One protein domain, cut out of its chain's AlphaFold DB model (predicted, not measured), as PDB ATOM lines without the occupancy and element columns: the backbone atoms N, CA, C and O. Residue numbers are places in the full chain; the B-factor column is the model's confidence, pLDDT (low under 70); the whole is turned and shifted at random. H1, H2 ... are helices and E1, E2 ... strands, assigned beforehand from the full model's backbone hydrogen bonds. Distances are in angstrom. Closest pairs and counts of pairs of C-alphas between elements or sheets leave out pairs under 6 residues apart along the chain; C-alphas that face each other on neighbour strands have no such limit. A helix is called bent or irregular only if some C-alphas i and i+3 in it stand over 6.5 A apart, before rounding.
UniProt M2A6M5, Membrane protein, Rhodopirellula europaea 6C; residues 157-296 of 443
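AT A GLANCE: This is residues 157 to 296 of the 443 residues of the protein "Membrane protein" of Rhodopirellula europaea 6C (UniProt M2A6M5). A long, twisted two-stranded arm, the hairpin of E2 and E3, runs out of a small body in which the sheet folds back on itself as a loose, nearly closed ring: E1, the near end of E2, E3, E4, E6 and E7, with E7 coming back to E1 and E2. E5 folds back along E4 as a flap, and the short helix H1 only grazes the sheet. The printed part has 140 residues, with one named helix and seven named strands: along the chain E1 to E3 come before H1 and E4 to E7 after it; the class is mostly strand, and the sheet is branched and twisted, its neighbour pairs antiparallel, with E4 the strand that has three neighbours. It is only just loose, close to extended, with a radius of gyration of the C-alphas of 21.5 A, and elongated, spanning 75 by 40 by 27 A.

IN THESE COORDINATES: Find C-alpha 164 at (-13.064, -48.543, -3.609); from there E2, residues 164 to 188, runs 68.7 A to C-alpha 188 at (-9.910, 6.603, -44.389), bending by 54 degrees at residue 185. E3, residues 191 to 219, returns over 62.4 A and bends by 120 degrees at residue 215. E4, residues 248 to 263, measures 31.1 A and bends by 109 degrees at residue 253. The shorter strands are E1, residues 157 to 160, E5, residues 272 to 276, E6, residues 284 to 287, and E7, residues 290 to 294, which ends at C-alpha 294 at (-15.536, -33.978, -11.695). H1, residues 230 to 237, is only just irregular: C-alphas 231 and 234 are 6.8 A apart.

HOW THE PARTS SIT: Start with E1, E2 and E3, a meander, each strand the antiparallel neighbour of the one before. Look at N 159 and O 166, 2.8 A, for the hairpin E1 and E2, and at N 175 and O 203, 2.9 A, for the hairpin E2 and E3. On the other side of E3 from E2 lies E4, with N 208 and O 260 at 2.8 A. E4 has E3 on one side, and on the other side E5, N 259 and O 274 at 2.9 A, and E6, N 250 and O 284 at 2.8 A. E6 and E7 form a hairpin, with N 285 and O 293 at 2.8 A. The closest C-alphas of E1 and E7, Gly 157 and Phe 290, are 4.7 A apart. H1 only grazes the sheet, with residues 232 to 236; 2 of its 4 O i to N i+4 pairs are within hydrogen-bond range.

THE WHOLE: The two C-alphas farthest apart, those of Asp 162 and Asp 190, are 77.4 A apart, and residues 187 to 192 stand free. The printed part has no cut and no long link. Its mean pLDDT is 77.0; residues 178 to 188, 190 to 202 and 264 to 279 are under 70.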
ATOM      1  N   GLY A 157     -19.638 -42.419 -15.516       93.06
ATOM      2  CA  GLY A 157     -20.266 -43.485 -14.742       93.06
ATOM      3  C   GLY A 157     -19.449 -43.878 -13.521       93.06
ATOM      4  O   GLY A 157     -18.279 -43.503 -13.406       93.06
ATOM      5  N   ILE A 158     -20.080 -44.645 -12.639       93.06
ATOM      6  CA  ILE A 158     -19.512 -45.145 -11.390       93.06
ATOM      7  C   ILE A 158     -19.476 -46.676 -11.428       93.06
ATOM      8  O   ILE A 158     -20.469 -47.329 -11.732       93.06
ATOM      9  N   GLU A 159     -18.326 -47.246 -11.094       90.81
ATOM     10  CA  GLU A 159     -18.119 -48.671 -10.852       90.81
ATOM     11  C   GLU A 159     -17.711 -48.842  -9.384       90.81
ATOM     12  O   GLU A 159     -16.611 -48.457  -8.973       90.81
ATOM     13  N   SER A 160     -18.617 -49.385  -8.573       86.12
ATOM     14  CA  SER A 160     -18.395 -49.599  -7.144       86.12
ATOM     15  C   SER A 160     -17.734 -50.952  -6.857       86.12
ATOM     16  O   SER A 160     -17.991 -51.963  -7.512       86.12
ATOM     17  N   GLY A 161     -16.871 -50.960  -5.847       82.19
ATOM     18  CA  GLY A 161     -16.371 -52.139  -5.147       82.19
ATOM     19  C   GLY A 161     -16.369 -51.880  -3.636       82.19
ATOM     20  O   GLY A 161     -16.692 -50.776  -3.205       82.19
ATOM     21  N   ASP A 162     -15.972 -52.877  -2.844       79.38
ATOM     22  CA  ASP A 162     -16.214 -52.906  -1.390       79.38
ATOM     23  C   ASP A 162     -15.705 -51.664  -0.607       79.38
ATOM     24  O   ASP A 162     -16.413 -51.059   0.188       79.38
ATOM     25  N   ASP A 163     -14.449 -51.248  -0.815       87.19
ATOM     26  CA  ASP A 163     -13.861 -50.042  -0.175       87.19
ATOM     27  C   ASP A 163     -13.316 -49.057  -1.220       87.19
ATOM     28  O   ASP A 163     -12.586 -48.111  -0.913       87.19
ATOM     29  N   THR A 164     -13.620 -49.302  -2.493       89.69
ATOM     30  CA  THR A 164     -13.064 -48.543  -3.609       89.69
ATOM     31  C   THR A 164     -14.106 -48.299  -4.676       89.69
ATOM     32  O   THR A 164     -14.904 -49.173  -4.985       89.69
ATOM     33  N   CYS A 165     -14.038 -47.143  -5.307       91.69
ATOM     34  CA  CYS A 165     -14.876 -46.769  -6.427       91.69
ATOM     35  C   CYS A 165     -13.985 -46.358  -7.592       91.69
ATOM     36  O   CYS A 165     -12.991 -45.656  -7.403       91.69
ATOM     37  N   ARG A 166     -14.355 -46.758  -8.803       92.69
ATOM     38  CA  ARG A 166     -13.817 -46.197 -10.036       92.69
ATOM     39  C   ARG A 166     -14.905 -45.343 -10.661       92.69
ATOM     40  O   ARG A 166     -15.935 -45.867 -11.058       92.69
ATOM     41  N   PHE A 167     -14.687 -44.041 -10.760       94.06
ATOM     42  CA  PHE A 167     -15.610 -43.169 -11.475       94.06
ATOM     43  C   PHE A 167     -14.924 -42.541 -12.677       94.06
ATOM     44  O   PHE A 167     -13.711 -42.349 -12.703       94.06
ATOM     45  N   THR A 168     -15.710 -42.263 -13.705       93.75
ATOM     46  CA  THR A 168     -15.240 -41.616 -14.928       93.75
ATOM     47  C   THR A 168     -15.956 -40.289 -15.076       93.75
ATOM     48  O   THR A 168     -17.120 -40.194 -14.706       93.75
ATOM     49  N   PHE A 169     -15.311 -39.276 -15.640       92.75
ATOM     50  CA  PHE A 169     -15.984 -38.089 -16.163       92.75
ATOM     51  C   PHE A 169     -15.292 -37.615 -17.432       92.75
ATOM     52  O   PHE A 169     -14.142 -37.958 -17.709       92.75
ATOM     53  N   PHE A 170     -16.011 -36.821 -18.216       89.12
ATOM     54  CA  PHE A 170     -15.523 -36.333 -19.494       89.12
ATOM     55  C   PHE A 170     -15.331 -34.827 -19.462       89.12
ATOM     56  O   PHE A 170     -16.090 -34.092 -18.825       89.12
ATOM     57  N   ARG A 171     -14.318 -34.370 -20.188       87.31
ATOM     58  CA  ARG A 171     -14.104 -32.964 -20.491       87.31
ATOM     59  C   ARG A 171     -14.000 -32.759 -21.977       87.31
ATOM     60  O   ARG A 171     -13.527 -33.613 -22.724       87.31
ATOM     61  N   ARG A 172     -14.417 -31.577 -22.398       82.31
ATOM     62  CA  ARG A 172     -14.236 -31.119 -23.762       82.31
ATOM     63  C   ARG A 172     -13.237 -29.984 -23.762       82.31
ATOM     64  O   ARG A 172     -13.560 -28.879 -23.338       82.31
ATOM     65  N   VAL A 173     -12.033 -30.279 -24.225       80.88
ATOM     66  CA  VAL A 173     -10.913 -29.346 -24.222       80.88
ATOM     67  C   VAL A 173     -10.904 -28.588 -25.546       80.88
ATOM     68  O   VAL A 173     -10.844 -29.185 -26.620       80.88
ATOM     69  N   ALA A 174     -10.978 -27.266 -25.487       77.75
ATOM     70  CA  ALA A 174     -10.732 -26.386 -26.619       77.75
ATOM     71  C   ALA A 174      -9.355 -25.741 -26.437       77.75
ATOM     72  O   ALA A 174      -9.164 -24.931 -25.529       77.75
ATOM     73  N   ILE A 175      -8.403 -26.126 -27.285       75.12
ATOM     74  CA  ILE A 175      -7.044 -25.584 -27.294       75.12
ATOM     75  C   ILE A 175      -6.996 -24.479 -28.346       75.12
ATOM     76  O   ILE A 175      -7.267 -24.724 -29.523       75.12
ATOM     77  N   ILE A 176      -6.694 -23.259 -27.909       73.00
ATOM     78  CA  ILE A 176      -6.612 -22.078 -28.767       73.00
ATOM     79  C   ILE A 176      -5.142 -21.790 -29.051       73.00
ATOM     80  O   ILE A 176      -4.402 -21.400 -28.149       73.00
ATOM     81  N   GLU A 177      -4.745 -21.918 -30.312       70.56
ATOM     82  CA  GLU A 177      -3.411 -21.544 -30.781       70.56
ATOM     83  C   GLU A 177      -3.499 -20.314 -31.691       70.56
ATOM     84  O   GLU A 177      -4.243 -20.284 -32.683       70.56
ATOM     85  N   GLU A 178      -2.738 -19.266 -31.367       64.19
ATOM     86  CA  GLU A 178      -2.604 -18.105 -32.243       64.19
ATOM     87  C   GLU A 178      -1.660 -18.453 -33.400       64.19
ATOM     88  O   GLU A 178      -0.456 -18.625 -33.226       64.19
ATOM     89  N   THR A 179      -2.214 -18.575 -34.607       58.44
ATOM     90  CA  THR A 179      -1.445 -19.002 -35.788       58.44
ATOM     91  C   THR A 179      -0.825 -17.828 -36.540       58.44
ATOM     92  O   THR A 179       0.251 -17.978 -37.118       58.44
ATOM     93  N   ALA A 180      -1.473 -16.656 -36.549       56.88
ATOM     94  CA  ALA A 180      -0.925 -15.449 -37.162       56.88
ATOM     95  C   ALA A 180      -1.608 -14.162 -36.671       56.88
ATOM     96  O   ALA A 180      -2.835 -14.082 -36.560       56.88
ATOM     97  N   ARG A 181      -0.795 -13.112 -36.496       53.06
ATOM     98  CA  ARG A 181      -1.231 -11.725 -36.295       53.06
ATOM     99  C   ARG A 181      -0.939 -10.916 -37.554       53.06
ATOM    100  O   ARG A 181       0.215 -10.609 -37.850       53.06
ATOM    101  N   GLN A 182      -1.977 -10.555 -38.302       51.34
ATOM    102  CA  GLN A 182      -1.867  -9.681 -39.467       51.34
ATOM    103  C   GLN A 182      -2.355  -8.279 -39.120       51.34
ATOM    104  O   GLN A 182      -3.540  -8.048 -38.899       51.34
ATOM    105  N   ARG A 183      -1.428  -7.322 -39.087       48.62
ATOM    106  CA  ARG A 183      -1.738  -5.913 -38.856       48.62
ATOM    107  C   ARG A 183      -2.058  -5.243 -40.186       48.62
ATOM    108  O   ARG A 183      -1.163  -4.984 -40.987       48.62
ATOM    109  N   SER A 184      -3.333  -4.972 -40.417       58.69
ATOM    110  CA  SER A 184      -3.831  -4.292 -41.609       58.69
ATOM    111  C   SER A 184      -4.113  -2.833 -41.287       58.69
ATOM    112  O   SER A 184      -4.765  -2.512 -40.299       58.69
ATOM    113  N   GLN A 185      -3.635  -1.919 -42.124       62.09
ATOM    114  CA  GLN A 185      -3.940  -0.496 -41.993       62.09
ATOM    115  C   GLN A 185      -4.884  -0.080 -43.110       62.09
ATOM    116  O   GLN A 185      -4.613  -0.321 -44.286       62.09
ATOM    117  N   ARG A 186      -5.997   0.552 -42.741       62.16
ATOM    118  CA  ARG A 186      -6.923   1.159 -43.690       62.16
ATOM    119  C   ARG A 186      -6.872   2.669 -43.515       62.16
ATOM    120  O   ARG A 186      -7.212   3.194 -42.458       62.16
ATOM    121  N   ASN A 187      -6.467   3.361 -44.574       58.78
ATOM    122  CA  ASN A 187      -6.537   4.817 -44.618       58.78
ATOM    123  C   ASN A 187      -7.951   5.237 -45.013       58.78
ATOM    124  O   ASN A 187      -8.418   4.913 -46.108       58.78
ATOM    125  N   ILE A 188      -8.624   5.962 -44.122       62.22
ATOM    126  CA  ILE A 188      -9.910   6.603 -44.389       62.22
ATOM    127  C   ILE A 188      -9.698   8.111 -44.217       62.22
ATOM    128  O   ILE A 188      -9.803   8.655 -43.118       62.22
ATOM    129  N   GLY A 189      -9.352   8.791 -45.315       72.75
ATOM    130  CA  GLY A 189      -9.004  10.217 -45.298       72.75
ATOM    131  C   GLY A 189      -7.716  10.489 -44.510       72.75
ATOM    132  O   GLY A 189      -6.719   9.805 -44.721       72.75
ATOM    133  N   ASP A 190      -7.758  11.452 -43.582       64.88
ATOM    134  CA  ASP A 190      -6.629  11.838 -42.709       64.88
ATOM    135  C   ASP A 190      -6.450  10.930 -41.472       64.88
ATOM    136  O   ASP A 190      -5.606  11.195 -40.614       64.88
ATOM    137  N   LYS A 191      -7.240   9.854 -41.340       39.44
ATOM    138  CA  LYS A 191      -7.112   8.881 -40.247       39.44
ATOM    139  C   LYS A 191      -6.598   7.536 -40.752       39.44
ATOM    140  O   LYS A 191      -7.145   6.952 -41.688       39.44
ATOM    141  N   ILE A 192      -5.573   7.033 -40.065       63.47
ATOM    142  CA  ILE A 192      -5.063   5.670 -40.218       63.47
ATOM    143  C   ILE A 192      -5.753   4.804 -39.166       63.47
ATOM    144  O   ILE A 192      -5.442   4.895 -37.979       63.47
ATOM    145  N   GLU A 193      -6.692   3.964 -39.591       48.56
ATOM    146  CA  GLU A 193      -7.256   2.931 -38.726       48.56
ATOM    147  C   GLU A 193      -6.405   1.671 -38.859       48.56
ATOM    148  O   GLU A 193      -6.197   1.145 -39.954       48.56
ATOM    149  N   THR A 194      -5.867   1.207 -37.734       50.09
ATOM    150  CA  THR A 194      -5.081  -0.024 -37.686       50.09
ATOM    151  C   THR A 194      -5.944  -1.140 -37.120       50.09
ATOM    152  O   THR A 194      -6.426  -1.034 -35.996       50.09
ATOM    153  N   TYR A 195      -6.119  -2.195 -37.904       51.25
ATOM    154  CA  TYR A 195      -6.860  -3.399 -37.572       51.25
ATOM    155  C   TYR A 195      -5.866  -4.534 -37.358       51.25
ATOM    156  O   TYR A 195      -5.072  -4.842 -38.245       51.25
ATOM    157  N   ASP A 196      -5.914  -5.169 -36.195       45.22
ATOM    158  CA  ASP A 196      -5.217  -6.432 -35.989       45.22
ATOM    159  C   ASP A 196      -6.184  -7.571 -36.341       45.22
ATOM    160  O   ASP A 196      -7.210  -7.758 -35.688       45.22
ATOM    161  N   HIS A 197      -5.879  -8.314 -37.405       49.22
ATOM    162  CA  HIS A 197      -6.532  -9.577 -37.727       49.22
ATOM    163  C   HIS A 197      -5.779 -10.710 -37.035       49.22
ATOM    164  O   HIS A 197      -4.595 -10.927 -37.292       49.22
ATOM    165  N   PHE A 198      -6.481 -11.442 -36.176       53.06
ATOM    166  CA  PHE A 198      -5.969 -12.641 -35.521       53.06
ATOM    167  C   PHE A 198      -6.595 -13.861 -36.188       53.06
ATOM    168  O   PHE A 198      -7.821 -13.992 -36.181       53.06
ATOM    169  N   SER A 199      -5.783 -14.758 -36.745       55.75
ATOM    170  CA  SER A 199      -6.253 -16.104 -37.079       55.75
ATOM    171  C   SER A 199      -6.030 -17.003 -35.864       55.75
ATOM    172  O   SER A 199      -4.902 -17.172 -35.398       55.75
ATOM    173  N   THR A 200      -7.112 -17.549 -35.316       58.31
ATOM    174  CA  THR A 200      -7.050 -18.543 -34.239       58.31
ATOM    175  C   THR A 200      -7.288 -19.920 -34.839       58.31
ATOM    176  O   THR A 200      -8.211 -20.103 -35.632       58.31
ATOM    177  N   ASN A 201      -6.423 -20.874 -34.505       66.06
ATOM    178  CA  ASN A 201      -6.694 -22.283 -34.744       66.06
ATOM    179  C   ASN A 201      -7.261 -22.865 -33.448       66.06
ATOM    180  O   ASN A 201      -6.685 -22.658 -32.381       66.06
ATOM    181  N   ILE A 202      -8.407 -23.537 -33.536       67.50
ATOM    182  CA  ILE A 202      -9.080 -24.131 -32.381       67.50
ATOM    183  C   ILE A 202      -9.036 -25.639 -32.569       67.50
ATOM    184  O   ILE A 202      -9.730 -26.190 -33.427       67.50
ATOM    185  N   GLN A 203      -8.225 -26.311 -31.761       73.69
ATOM    186  CA  GLN A 203      -8.220 -27.765 -31.699       73.69
ATOM    187  C   GLN A 203      -9.222 -28.208 -30.634       73.69
ATOM    188  O   GLN A 203      -9.141 -27.810 -29.472       73.69
ATOM    189  N   HIS A 204     -10.189 -29.034 -31.029       75.38
ATOM    190  CA  HIS A 204     -11.152 -29.620 -30.101       75.38
ATOM    191  C   HIS A 204     -10.713 -31.030 -29.730       75.38
ATOM    192  O   HIS A 204     -10.649 -31.904 -30.600       75.38
ATOM    193  N   ARG A 205     -10.512 -31.280 -28.440       79.06
ATOM    194  CA  ARG A 205     -10.267 -32.609 -27.882       79.06
ATOM    195  C   ARG A 205     -11.383 -33.021 -26.938       79.06
ATOM    196  O   ARG A 205     -12.026 -32.187 -26.301       79.06
ATOM    197  N   ASN A 206     -11.576 -34.323 -26.829       81.50
ATOM    198  CA  ASN A 206     -12.277 -34.920 -25.708       81.50
ATOM    199  C   ASN A 206     -11.232 -35.504 -24.759       81.50
ATOM    200  O   ASN A 206     -10.237 -36.068 -25.209       81.50
ATOM    201  N   ALA A 207     -11.476 -35.371 -23.464       84.50
ATOM    202  CA  ALA A 207     -10.673 -35.967 -22.415       84.50
ATOM    203  C   ALA A 207     -11.573 -36.842 -21.542       84.50
ATOM    204  O   ALA A 207     -12.656 -36.422 -21.131       84.50
ATOM    205  N   MET A 208     -11.136 -38.064 -21.274       89.00
ATOM    206  CA  MET A 208     -11.754 -38.967 -20.312       89.00
ATOM    207  C   MET A 208     -10.842 -39.065 -19.103       89.00
ATOM    208  O   MET A 208      -9.693 -39.478 -19.236       89.00
ATOM    209  N   HIS A 209     -11.376 -38.726 -17.938       89.50
ATOM    210  CA  HIS A 209     -10.696 -38.883 -16.664       89.50
ATOM    211  C   HIS A 209     -11.297 -40.079 -15.940       89.50
ATOM    212  O   HIS A 209     -12.510 -40.139 -15.746       89.50
ATOM    213  N   VAL A 210     -10.449 -41.025 -15.555       91.12
ATOM    214  CA  VAL A 210     -10.806 -42.216 -14.784       91.12
ATOM    215  C   VAL A 210     -10.127 -42.109 -13.432       91.12
ATOM    216  O   VAL A 210      -8.899 -42.120 -13.334       91.12
ATOM    217  N   HIS A 211     -10.927 -41.998 -12.383       91.06
ATOM    218  CA  HIS A 211     -10.463 -41.805 -11.019       91.06
ATOM    219  C   HIS A 211     -10.766 -43.040 -10.192       91.06
ATOM    220  O   HIS A 211     -11.905 -43.502 -10.129       91.06
ATOM    221  N   HIS A 212      -9.734 -43.570  -9.544       90.56
ATOM    222  CA  HIS A 212      -9.861 -44.651  -8.582       90.56
ATOM    223  C   HIS A 212      -9.726 -44.084  -7.177       90.56
ATOM    224  O   HIS A 212      -8.690 -43.526  -6.804       90.56
ATOM    225  N   VAL A 213     -10.789 -44.253  -6.405       90.56
ATOM    226  CA  VAL A 213     -10.987 -43.627  -5.108       90.56
ATOM    227  C   VAL A 213     -11.195 -44.686  -4.042       90.56
ATOM    228  O   VAL A 213     -11.855 -45.695  -4.278       90.56
ATOM    229  N   ARG A 214     -10.633 -44.456  -2.859       90.69
ATOM    230  CA  ARG A 214     -10.811 -45.277  -1.666       90.69
ATOM    231  C   ARG A 214     -11.736 -44.593  -0.660       90.69
ATOM    232  O   ARG A 214     -11.673 -43.375  -0.491       90.69
ATOM    233  N   GLY A 215     -12.557 -45.389   0.024       88.94
ATOM    234  CA  GLY A 215     -13.513 -44.923   1.025       88.94
ATOM    235  C   GLY A 215     -14.533 -43.929   0.459       88.94
ATOM    236  O   GLY A 215     -14.634 -42.826   1.002       88.94
ATOM    237  N   PRO A 216     -15.248 -44.271  -0.634       89.62
ATOM    238  CA  PRO A 216     -16.183 -43.357  -1.277       89.62
ATOM    239  C   PRO A 216     -17.338 -42.980  -0.338       89.62
ATOM    240  O   PRO A 216     -18.032 -43.841   0.210       89.62
ATOM    241  N   MET A 217     -17.566 -41.679  -0.183       88.94
ATOM    242  CA  MET A 217     -18.669 -41.094   0.575       88.94
ATOM    243  C   MET A 217     -19.511 -40.198  -0.329       88.94
ATOM    244  O   MET A 217     -18.979 -39.473  -1.164       88.94
ATOM    245  N   LEU A 218     -20.827 -40.235  -0.138       89.50
ATOM    246  CA  LEU A 218     -21.785 -39.367  -0.809       89.50
ATOM    247  C   LEU A 218     -22.264 -38.287   0.157       89.50
ATOM    248  O   LEU A 218     -22.927 -38.586   1.152       89.50
ATOM    249  N   SER A 219     -21.958 -37.040  -0.168       89.38
ATOM    250  CA  SER A 219     -22.305 -35.846   0.600       89.38
ATOM    251  C   SER A 219     -23.313 -34.975  -0.158       89.38
ATOM    252  O   SER A 219     -23.532 -35.132  -1.361       89.38
ATOM    253  N   GLU A 220     -23.975 -34.058   0.544       87.69
ATOM    254  CA  GLU A 220     -24.818 -33.036  -0.088       87.69
ATOM    255  C   GLU A 220     -23.941 -31.923  -0.690       87.69
ATOM    256  O   GLU A 220     -22.822 -31.701  -0.237       87.69
ATOM    257  N   LEU A 221     -24.439 -31.177  -1.686       83.00
ATOM    258  CA  LEU A 221     -23.673 -30.135  -2.400       83.00
ATOM    259  C   LEU A 221     -23.032 -29.059  -1.489       83.00
ATOM    260  O   LEU A 221     -22.061 -28.427  -1.902       83.00
ATOM    261  N   GLY A 222     -23.539 -28.861  -0.266       75.81
ATOM    262  CA  GLY A 222     -23.021 -27.892   0.711       75.81
ATOM    263  C   GLY A 222     -22.142 -28.460   1.835       75.81
ATOM    264  O   GLY A 222     -21.480 -27.678   2.512       75.81
ATOM    265  N   ASP A 223     -22.099 -29.784   2.016       79.88
ATOM    266  CA  ASP A 223     -21.460 -30.455   3.167       79.88
ATOM    267  C   ASP A 223     -20.085 -31.070   2.816       79.88
ATOM    268  O   ASP A 223     -19.583 -31.960   3.504       79.88
ATOM    269  N   ASN A 224     -19.476 -30.606   1.725       74.44
ATOM    270  CA  ASN A 224     -18.264 -31.183   1.137       74.44
ATOM    271  C   ASN A 224     -16.985 -30.639   1.772       74.44
ATOM    272  O   ASN A 224     -16.939 -29.503   2.249       74.44
ATOM    273  N   VAL A 225     -15.919 -31.440   1.740       71.19
ATOM    274  CA  VAL A 225     -14.607 -31.033   2.265       71.19
ATOM    275  C   VAL A 225     -13.963 -29.976   1.378       71.19
ATOM    276  O   VAL A 225     -13.365 -29.030   1.893       71.19
ATOM    277  N   HIS A 226     -14.112 -30.112   0.060       71.31
ATOM    278  CA  HIS A 226     -13.687 -29.086  -0.884       71.31
ATOM    279  C   HIS A 226     -14.877 -28.199  -1.269       71.31
ATOM    280  O   HIS A 226     -15.955 -28.716  -1.575       71.31
ATOM    281  N   PRO A 227     -14.706 -26.862  -1.272       73.25
ATOM    282  CA  PRO A 227     -15.768 -25.962  -1.690       73.25
ATOM    283  C   PRO A 227     -16.139 -26.218  -3.153       73.25
ATOM    284  O   PRO A 227     -15.296 -26.610  -3.960       73.25
ATOM    285  N   LEU A 228     -17.406 -25.960  -3.491       81.69
ATOM    286  CA  LEU A 228     -17.897 -26.031  -4.864       81.69
ATOM    287  C   LEU A 228     -17.153 -25.006  -5.751       81.69
ATOM    288  O   LEU A 228     -17.254 -23.801  -5.490       81.69
ATOM    289  N   PRO A 229     -16.469 -25.451  -6.818       82.06
ATOM    290  CA  PRO A 229     -15.769 -24.604  -7.755       82.06
ATOM    291  C   PRO A 229     -16.704 -23.626  -8.427       82.06
ATOM    292  O   PRO A 229     -17.841 -23.958  -8.778       82.06
ATOM    293  N   GLU A 230     -16.194 -22.428  -8.689       79.50
ATOM    294  CA  GLU A 230     -16.978 -21.363  -9.314       79.50
ATOM    295  C   GLU A 230     -17.557 -21.789 -10.670       79.50
ATOM    296  O   GLU A 230     -18.716 -21.510 -10.990       79.50
ATOM    297  N   LYS A 231     -16.785 -22.574 -11.427       78.38
ATOM    298  CA  LYS A 231     -17.202 -23.150 -12.709       78.38
ATOM    299  C   LYS A 231     -18.502 -23.960 -12.607       78.38
ATOM    300  O   LYS A 231     -19.299 -23.939 -13.545       78.38
ATOM    301  N   TYR A 232     -18.743 -24.633 -11.480       85.31
ATOM    302  CA  TYR A 232     -19.941 -25.446 -11.264       85.31
ATOM    303  C   TYR A 232     -21.093 -24.682 -10.613       85.31
ATOM    304  O   TYR A 232     -22.195 -25.216 -10.551       85.31
ATOM    305  N   GLN A 233     -20.911 -23.423 -10.202       82.62
ATOM    306  CA  GLN A 233     -21.996 -22.637  -9.602       82.62
ATOM    307  C   GLN A 233     -23.166 -22.442 -10.562       82.62
ATOM    308  O   GLN A 233     -24.313 -22.581 -10.151       82.62
ATOM    309  N   ARG A 234     -22.893 -22.176 -11.849       78.75
ATOM    310  CA  ARG A 234     -23.953 -22.047 -12.865       78.75
ATOM    311  C   ARG A 234     -24.734 -23.346 -13.019       78.75
ATOM    312  O   ARG A 234     -25.959 -23.320 -13.008       78.75
ATOM    313  N   PHE A 235     -24.017 -24.463 -13.089       85.94
ATOM    314  CA  PHE A 235     -24.608 -25.795 -13.148       85.94
ATOM    315  C   PHE A 235     -25.481 -26.087 -11.918       85.94
ATOM    316  O   PHE A 235     -26.652 -26.427 -12.065       85.94
ATOM    317  N   VAL A 236     -24.965 -25.852 -10.710       87.06
ATOM    318  CA  VAL A 236     -25.721 -26.051  -9.466       87.06
ATOM    319  C   VAL A 236     -26.931 -25.116  -9.382       87.06
ATOM    320  O   VAL A 236     -27.998 -25.544  -8.962       87.06
ATOM    321  N   SER A 237     -26.812 -23.869  -9.847       85.50
ATOM    322  CA  SER A 237     -27.935 -22.920  -9.887       85.50
ATOM    323  C   SER A 237     -29.014 -23.271 -10.916       85.50
ATOM    324  O   SER A 237     -30.139 -22.801 -10.793       85.50
ATOM    325  N   SER A 238     -28.677 -24.085 -11.921       85.38
ATOM    326  CA  SER A 238     -29.611 -24.579 -12.941       85.38
ATOM    327  C   SER A 238     -30.239 -25.929 -12.595       85.38
ATOM    328  O   SER A 238     -30.974 -26.483 -13.411       85.38
ATOM    329  N   LEU A 239     -29.938 -26.494 -11.419       89.88
ATOM    330  CA  LEU A 239     -30.545 -27.746 -10.982       89.88
ATOM    331  C   LEU A 239     -32.049 -27.548 -10.771       89.88
ATOM    332  O   LEU A 239     -32.433 -26.698  -9.967       89.88
ATOM    333  N   PRO A 240     -32.904 -28.352 -11.424       90.75
ATOM    334  CA  PRO A 240     -34.328 -28.320 -11.144       90.75
ATOM    335  C   PRO A 240     -34.607 -28.680  -9.681       90.75
ATOM    336  O   PRO A 240     -33.999 -29.603  -9.130       90.75
ATOM    337  N   ASP A 241     -35.575 -28.006  -9.061       89.88
ATOM    338  CA  ASP A 241     -35.907 -28.191  -7.639       89.88
ATOM    339  C   ASP A 241     -36.317 -29.628  -7.287       89.88
ATOM    340  O   ASP A 241     -36.204 -30.047  -6.134       89.88
ATOM    341  N   TRP A 242     -36.853 -30.375  -8.254       89.19
ATOM    342  CA  TRP A 242     -37.225 -31.783  -8.090       89.19
ATOM    343  C   TRP A 242     -36.016 -32.725  -8.160       89.19
ATOM    344  O   TRP A 242     -36.055 -33.810  -7.591       89.19
ATOM    345  N   LEU A 243     -34.927 -32.305  -8.810       89.88
ATOM    346  CA  LEU A 243     -33.707 -33.097  -8.961       89.88
ATOM    347  C   LEU A 243     -32.692 -32.808  -7.849       89.88
ATOM    348  O   LEU A 243     -32.011 -33.722  -7.385       89.88
ATOM    349  N   SER A 244     -32.616 -31.551  -7.402       87.12
ATOM    350  CA  SER A 244     -31.665 -31.064  -6.393       87.12
ATOM    351  C   SER A 244     -31.534 -31.971  -5.150       87.12
ATOM    352  O   SER A 244     -30.402 -32.320  -4.803       87.12
ATOM    353  N   PRO A 245     -32.626 -32.486  -4.537       85.56
ATOM    354  CA  PRO A 245     -32.536 -33.357  -3.361       85.56
ATOM    355  C   PRO A 245     -31.881 -34.717  -3.618       85.56
ATOM    356  O   PRO A 245     -31.526 -35.402  -2.658       85.56
ATOM    357  N   SER A 246     -31.726 -35.125  -4.878       87.94
ATOM    358  CA  SER A 246     -31.133 -36.407  -5.279       87.94
ATOM    359  C   SER A 246     -29.690 -36.276  -5.774       87.94
ATOM    360  O   SER A 246     -28.999 -37.284  -5.902       87.94
ATOM    361  N   ILE A 247     -29.213 -35.054  -6.033       90.75
ATOM    362  CA  ILE A 247     -27.823 -34.807  -6.421       90.75
ATOM    363  C   ILE A 247     -26.913 -34.971  -5.204       90.75
ATOM    364  O   ILE A 247     -27.199 -34.469  -4.113       90.75
ATOM    365  N   ARG A 248     -25.801 -35.676  -5.388       91.44
ATOM    366  CA  ARG A 248     -24.784 -35.884  -4.356       91.44
ATOM    367  C   ARG A 248     -23.417 -35.486  -4.879       91.44
ATOM    368  O   ARG A 248     -23.211 -35.346  -6.081       91.44
ATOM    369  N   VAL A 249     -22.486 -35.309  -3.958       92.25
ATOM    370  CA  VAL A 249     -21.066 -35.182  -4.257       92.25
ATOM    371  C   VAL A 249     -20.373 -36.431  -3.748       92.25
ATOM    372  O   VAL A 249     -20.450 -36.756  -2.566       92.25
ATOM    373  N   LEU A 250     -19.750 -37.151  -4.667       91.12
ATOM    374  CA  LEU A 250     -18.884 -38.276  -4.380       91.12
ATOM    375  C   LEU A 250     -17.519 -37.741  -3.964       91.12
ATOM    376  O   LEU A 250     -16.874 -37.043  -4.739       91.12
ATOM    377  N   GLU A 251     -17.080 -38.091  -2.762       88.88
ATOM    378  CA  GLU A 251     -15.758 -37.777  -2.232       88.88
ATOM    379  C   GLU A 251     -15.039 -39.055  -1.798       88.88
ATOM    380  O   GLU A 251     -15.656 -40.033  -1.385       88.88
ATOM    381  N   GLY A 252     -13.714 -39.032  -1.816       87.12
ATOM    382  CA  GLY A 252     -12.882 -40.058  -1.200       87.12
ATOM    383  C   GLY A 252     -11.415 -39.803  -1.512       87.12
ATOM    384  O   GLY A 252     -11.072 -38.783  -2.105       87.12
ATOM    385  N   GLU A 253     -10.539 -40.707  -1.094       88.38
ATOM    386  CA  GLU A 253      -9.106 -40.583  -1.356       88.38
ATOM    387  C   GLU A 253      -8.772 -41.153  -2.741       88.38
ATOM    388  O   GLU A 253      -8.768 -42.369  -2.934       88.38
ATOM    389  N   LEU A 254      -8.517 -40.274  -3.715       86.38
ATOM    390  CA  LEU A 254      -7.944 -40.639  -5.008       86.38
ATOM    391  C   LEU A 254      -6.602 -41.316  -4.752       86.38
ATOM    392  O   LEU A 254      -5.800 -40.792  -3.983       86.38
ATOM    393  N   PHE A 255      -6.377 -42.467  -5.384       85.56
ATOM    394  CA  PHE A 255      -5.093 -43.176  -5.359       85.56
ATOM    395  C   PHE A 255      -4.529 -43.439  -6.764       85.56
ATOM    396  O   PHE A 255      -3.348 -43.761  -6.909       85.56
ATOM    397  N   ARG A 256      -5.351 -43.314  -7.815       84.38
ATOM    398  CA  ARG A 256      -4.938 -43.448  -9.220       84.38
ATOM    399  C   ARG A 256      -5.844 -42.618 -10.119       84.38
ATOM    400  O   ARG A 256      -7.064 -42.709 -10.015       84.38
ATOM    401  N   GLU A 257      -5.229 -41.883 -11.030       85.12
ATOM    402  CA  GLU A 257      -5.890 -41.162 -12.111       85.12
ATOM    403  C   GLU A 257      -5.347 -41.638 -13.458       85.12
ATOM    404  O   GLU A 257      -4.135 -41.787 -13.636       85.12
ATOM    405  N   GLU A 258      -6.251 -41.840 -14.409       84.69
ATOM    406  CA  GLU A 258      -5.941 -42.042 -15.819       84.69
ATOM    407  C   GLU A 258      -6.630 -40.940 -16.616       84.69
ATOM    408  O   GLU A 258      -7.840 -40.748 -16.499       84.69
ATOM    409  N   CYS A 259      -5.869 -40.216 -17.426       84.19
ATOM    410  CA  CYS A 259      -6.406 -39.246 -18.365       84.19
ATOM    411  C   CYS A 259      -6.122 -39.728 -19.783       84.19
ATOM    412  O   CYS A 259      -4.973 -40.015 -20.126       84.19
ATOM    413  N   VAL A 260      -7.174 -39.825 -20.589       82.44
ATOM    414  CA  VAL A 260      -7.092 -40.176 -22.004       82.44
ATOM    415  C   VAL A 260      -7.631 -39.012 -22.815       82.44
ATOM    416  O   VAL A 260      -8.832 -38.750 -22.781       82.44
ATOM    417  N   GLU A 261      -6.764 -38.335 -23.565       82.62
ATOM    418  CA  GLU A 261      -7.166 -37.261 -24.477       82.62
ATOM    419  C   GLU A 261      -7.146 -37.734 -25.935       82.62
ATOM    420  O   GLU A 261      -6.264 -38.487 -26.353       82.62
ATOM    421  N   TRP A 262      -8.129 -37.297 -26.728       78.00
ATOM    422  CA  TRP A 262      -8.174 -37.559 -28.167       78.00
ATOM    423  C   TRP A 262      -8.816 -36.417 -28.953       78.00
ATOM    424  O   TRP A 262      -9.751 -35.754 -28.497       78.00
ATOM    425  N   ASP A 263      -8.341 -36.219 -30.182       74.94
ATOM    426  CA  ASP A 263      -8.868 -35.200 -31.085       74.94
ATOM    427  C   ASP A 263     -10.278 -35.538 -31.583       74.94
ATOM    428  O   ASP A 263     -10.608 -36.671 -31.950       74.94
ATOM    429  N   THR A 264     -11.124 -34.511 -31.648       66.00
ATOM    430  CA  THR A 264     -12.446 -34.613 -32.266       66.00
ATOM    431  C   THR A 264     -12.272 -34.619 -33.790       66.00
ATOM    432  O   THR A 264     -11.589 -33.753 -34.321       66.00
ATOM    433  N   MET A 265     -12.934 -35.537 -34.509       55.72
ATOM    434  CA  MET A 265     -12.928 -35.648 -35.989       55.72
ATOM    435  C   MET A 265     -11.681 -36.274 -36.649       55.72
ATOM    436  O   MET A 265     -11.534 -36.166 -37.866       55.72
ATOM    437  N   VAL A 266     -10.820 -36.978 -35.906       47.19
ATOM    438  CA  VAL A 266      -9.693 -37.737 -36.485       47.19
ATOM    439  C   VAL A 266      -9.962 -39.247 -36.373       47.19
ATOM    440  O   VAL A 266     -10.203 -39.762 -35.284       47.19
ATOM    441  N   GLU A 267      -9.955 -39.969 -37.502       39.88
ATOM    442  CA  GLU A 267     -10.190 -41.431 -37.550       39.88
ATOM    443  C   GLU A 267      -9.031 -42.249 -36.952       39.88
ATOM    444  O   GLU A 267      -9.240 -43.353 -36.451       39.88
ATOM    445  N   ILE A 268      -7.815 -41.697 -36.962       44.41
ATOM    446  CA  ILE A 268      -6.637 -42.284 -36.321       44.41
ATOM    447  C   ILE A 268      -6.493 -41.623 -34.954       44.41
ATOM    448  O   ILE A 268      -6.220 -40.431 -34.878       44.41
ATOM    449  N   ARG A 269      -6.700 -42.388 -33.881       45.56
ATOM    450  CA  ARG A 269      -6.625 -41.899 -32.500       45.56
ATOM    451  C   ARG A 269      -5.201 -42.089 -31.960       45.56
ATOM    452  O   ARG A 269      -4.892 -43.202 -31.533       45.56
ATOM    453  N   PRO A 270      -4.313 -41.078 -31.966       50.53
ATOM    454  CA  PRO A 270      -3.184 -41.098 -31.050       50.53
ATOM    455  C   PRO A 270      -3.764 -40.968 -29.640       50.53
ATOM    456  O   PRO A 270      -4.333 -39.942 -29.284       50.53
ATOM    457  N   GLN A 271      -3.723 -42.060 -28.883       53.03
ATOM    458  CA  GLN A 271      -4.163 -42.071 -27.496       53.03
ATOM    459  C   GLN A 271      -3.012 -41.532 -26.644       53.03
ATOM    460  O   GLN A 271      -2.008 -42.221 -26.463       53.03
ATOM    461  N   GLU A 272      -3.132 -40.301 -26.152       58.84
ATOM    462  CA  GLU A 272      -2.262 -39.812 -25.082       58.84
ATOM    463  C   GLU A 272      -2.878 -40.262 -23.757       58.84
ATOM    464  O   GLU A 272      -3.836 -39.671 -23.263       58.84
ATOM    465  N   GLU A 273      -2.375 -41.379 -23.231       61.41
ATOM    466  CA  GLU A 273      -2.758 -41.905 -21.923       61.41
ATOM    467  C   GLU A 273      -1.726 -41.467 -20.883       61.41
ATOM    468  O   GLU A 273      -0.550 -41.829 -20.955       61.41
ATOM    469  N   THR A 274      -2.174 -40.685 -19.905       66.06
ATOM    470  CA  THR A 274      -1.367 -40.309 -18.745       66.06
ATOM    471  C   THR A 274      -1.923 -41.011 -17.518       66.06
ATOM    472  O   THR A 274      -3.067 -40.775 -17.137       66.06
ATOM    473  N   VAL A 275      -1.108 -41.851 -16.877       65.31
ATOM    474  CA  VAL A 275      -1.450 -42.493 -15.601       65.31
ATOM    475  C   VAL A 275      -0.626 -41.850 -14.496       65.31
ATOM    476  O   VAL A 275       0.605 -41.848 -14.556       65.31
ATOM    477  N   SER A 276      -1.293 -41.327 -13.471       66.12
ATOM    478  CA  SER A 276      -0.634 -40.764 -12.294       66.12
ATOM    479  C   SER A 276      -1.163 -41.398 -11.003       66.12
ATOM    480  O   SER A 276      -2.348 -41.704 -10.871       66.12
ATOM    481  N   ILE A 277      -0.262 -41.660 -10.053       60.25
ATOM    482  CA  ILE A 277      -0.590 -42.171  -8.714       60.25
ATOM    483  C   ILE A 277      -0.460 -40.995  -7.760       60.25
ATOM    484  O   ILE A 277       0.622 -40.418  -7.632       60.25
ATOM    485  N   ARG A 278      -1.559 -40.627  -7.109       62.72
ATOM    486  CA  ARG A 278      -1.643 -39.444  -6.248       62.72
ATOM    487  C   ARG A 278      -2.554 -39.736  -5.079       62.72
ATOM    488  O   ARG A 278      -3.438 -40.553  -5.239       62.72
ATOM    489  N   TRP A 279      -2.335 -39.054  -3.958       60.72
ATOM    490  CA  TRP A 279      -3.154 -39.149  -2.749       60.72
ATOM    491  C   TRP A 279      -3.785 -37.779  -2.487       60.72
ATOM    492  O   TRP A 279      -3.171 -36.919  -1.860       60.72
ATOM    493  N   GLN A 280      -4.971 -37.545  -3.044       74.56
ATOM    494  CA  GLN A 280      -5.730 -36.295  -2.903       74.56
ATOM    495  C   GLN A 280      -7.227 -36.612  -2.893       74.56
ATOM    496  O   GLN A 280      -7.628 -37.684  -3.329       74.56
ATOM    497  N   ARG A 281      -8.080 -35.726  -2.377       73.69
ATOM    498  CA  ARG A 281      -9.529 -35.888  -2.544       73.69
ATOM    499  C   ARG A 281      -9.968 -35.205  -3.829       73.69
ATOM    500  O   ARG A 281      -9.787 -34.000  -3.946       73.69
ATOM    501  N   ASP A 282     -10.544 -35.966  -4.754       79.56
ATOM    502  CA  ASP A 282     -11.090 -35.431  -6.005       79.56
ATOM    503  C   ASP A 282     -12.603 -35.661  -6.052       79.56
ATOM    504  O   ASP A 282     -13.050 -36.799  -6.242       79.56
ATOM    505  N   PRO A 283     -13.401 -34.623  -5.755       88.25
ATOM    506  CA  PRO A 283     -14.840 -34.755  -5.687       88.25
ATOM    507  C   PRO A 283     -15.498 -34.727  -7.072       88.25
ATOM    508  O   PRO A 283     -15.048 -34.059  -8.009       88.25
ATOM    509  N   ALA A 284     -16.643 -35.397  -7.170       91.56
ATOM    510  CA  ALA A 284     -17.477 -35.389  -8.364       91.56
ATOM    511  C   ALA A 284     -18.956 -35.202  -8.018       91.56
ATOM    512  O   ALA A 284     -19.448 -35.764  -7.046       91.56
ATOM    513  N   ILE A 285     -19.690 -34.436  -8.823       92.62
ATOM    514  CA  ILE A 285     -21.145 -34.317  -8.701       92.62
ATOM    515  C   ILE A 285     -21.789 -35.494  -9.421       92.62
ATOM    516  O   ILE A 285     -21.542 -35.720 -10.609       92.62
ATOM    517  N   VAL A 286     -22.636 -36.218  -8.700       93.00
ATOM    518  CA  VAL A 286     -23.230 -37.474  -9.142       93.00
ATOM    519  C   VAL A 286     -24.746 -37.476  -8.961       93.00
ATOM    520  O   VAL A 286     -25.299 -36.817  -8.075       93.00
ATOM    521  N   PHE A 287     -25.411 -38.249  -9.811       91.56
ATOM    522  CA  PHE A 287     -26.820 -38.603  -9.696       91.56
ATOM    523  C   PHE A 287     -26.960 -40.104  -9.946       91.56
ATOM    524  O   PHE A 287     -26.778 -40.557 -11.076       91.56
ATOM    525  N   GLY A 288     -27.252 -40.875  -8.895       88.31
ATOM    526  CA  GLY A 288     -27.173 -42.336  -8.967       88.31
ATOM    527  C   GLY A 288     -25.797 -42.782  -9.461       88.31
ATOM    528  O   GLY A 288     -24.780 -42.311  -8.953       88.31
ATOM    529  N   ASP A 289     -25.780 -43.611 -10.503       90.25
ATOM    530  CA  ASP A 289     -24.548 -44.126 -11.116       90.25
ATOM    531  C   ASP A 289     -23.912 -43.172 -12.143       90.25
ATOM    532  O   ASP A 289     -22.892 -43.506 -12.751       90.25
ATOM    533  N   PHE A 290     -24.503 -41.996 -12.379       92.69
ATOM    534  CA  PHE A 290     -24.044 -41.044 -13.390       92.69
ATOM    535  C   PHE A 290     -23.178 -39.950 -12.775       92.69
ATOM    536  O   PHE A 290     -23.579 -39.273 -11.827       92.69
ATOM    537  N   VAL A 291     -22.014 -39.712 -13.378       93.94
ATOM    538  CA  VAL A 291     -21.108 -38.627 -12.991       93.94
ATOM    539  C   VAL A 291     -21.342 -37.431 -13.903       93.94
ATOM    540  O   VAL A 291     -21.049 -37.480 -15.097       93.94
ATOM    541  N   LEU A 292     -21.868 -36.348 -13.340       92.25
ATOM    542  CA  LEU A 292     -22.240 -35.146 -14.086       92.25
ATOM    543  C   LEU A 292     -21.047 -34.206 -14.291       92.25
ATOM    544  O   LEU A 292     -20.924 -33.589 -15.345       92.25
ATOM    545  N   ALA A 293     -20.170 -34.095 -13.291       90.12
ATOM    546  CA  ALA A 293     -18.963 -33.273 -13.352       90.12
ATOM    547  C   ALA A 293     -17.934 -33.728 -12.305       90.12
ATOM    548  O   ALA A 293     -18.324 -34.070 -11.195       90.12
ATOM    549  N   GLY A 294     -16.639 -33.682 -12.626       88.38
ATOM    550  CA  GLY A 294     -15.536 -33.978 -11.695       88.38
ATOM    551  C   GLY A 294     -14.531 -32.830 -11.619       88.38
ATOM    552  O   GLY A 294     -14.268 -32.187 -12.644       88.38
ATOM    553  N   TRP A 295     -13.995 -32.551 -10.424       84.69
ATOM    554  CA  TRP A 295     -13.168 -31.364 -10.186       84.69
ATOM    555  C   TRP A 295     -11.863 -31.448 -10.947       84.69
ATOM    556  O   TRP A 295     -11.522 -30.486 -11.624       84.69
ATOM    557  N   GLY A 296     -11.152 -32.570 -10.884       76.81
ATOM    558  CA  GLY A 296      -9.809 -32.664 -11.441       76.81
ATOM    559  C   GLY A 296      -8.806 -31.738 -10.740       76.81
ATOM    560  O   GLY A 296      -9.156 -30.758 -10.076       76.81
TER     561      GLY A 296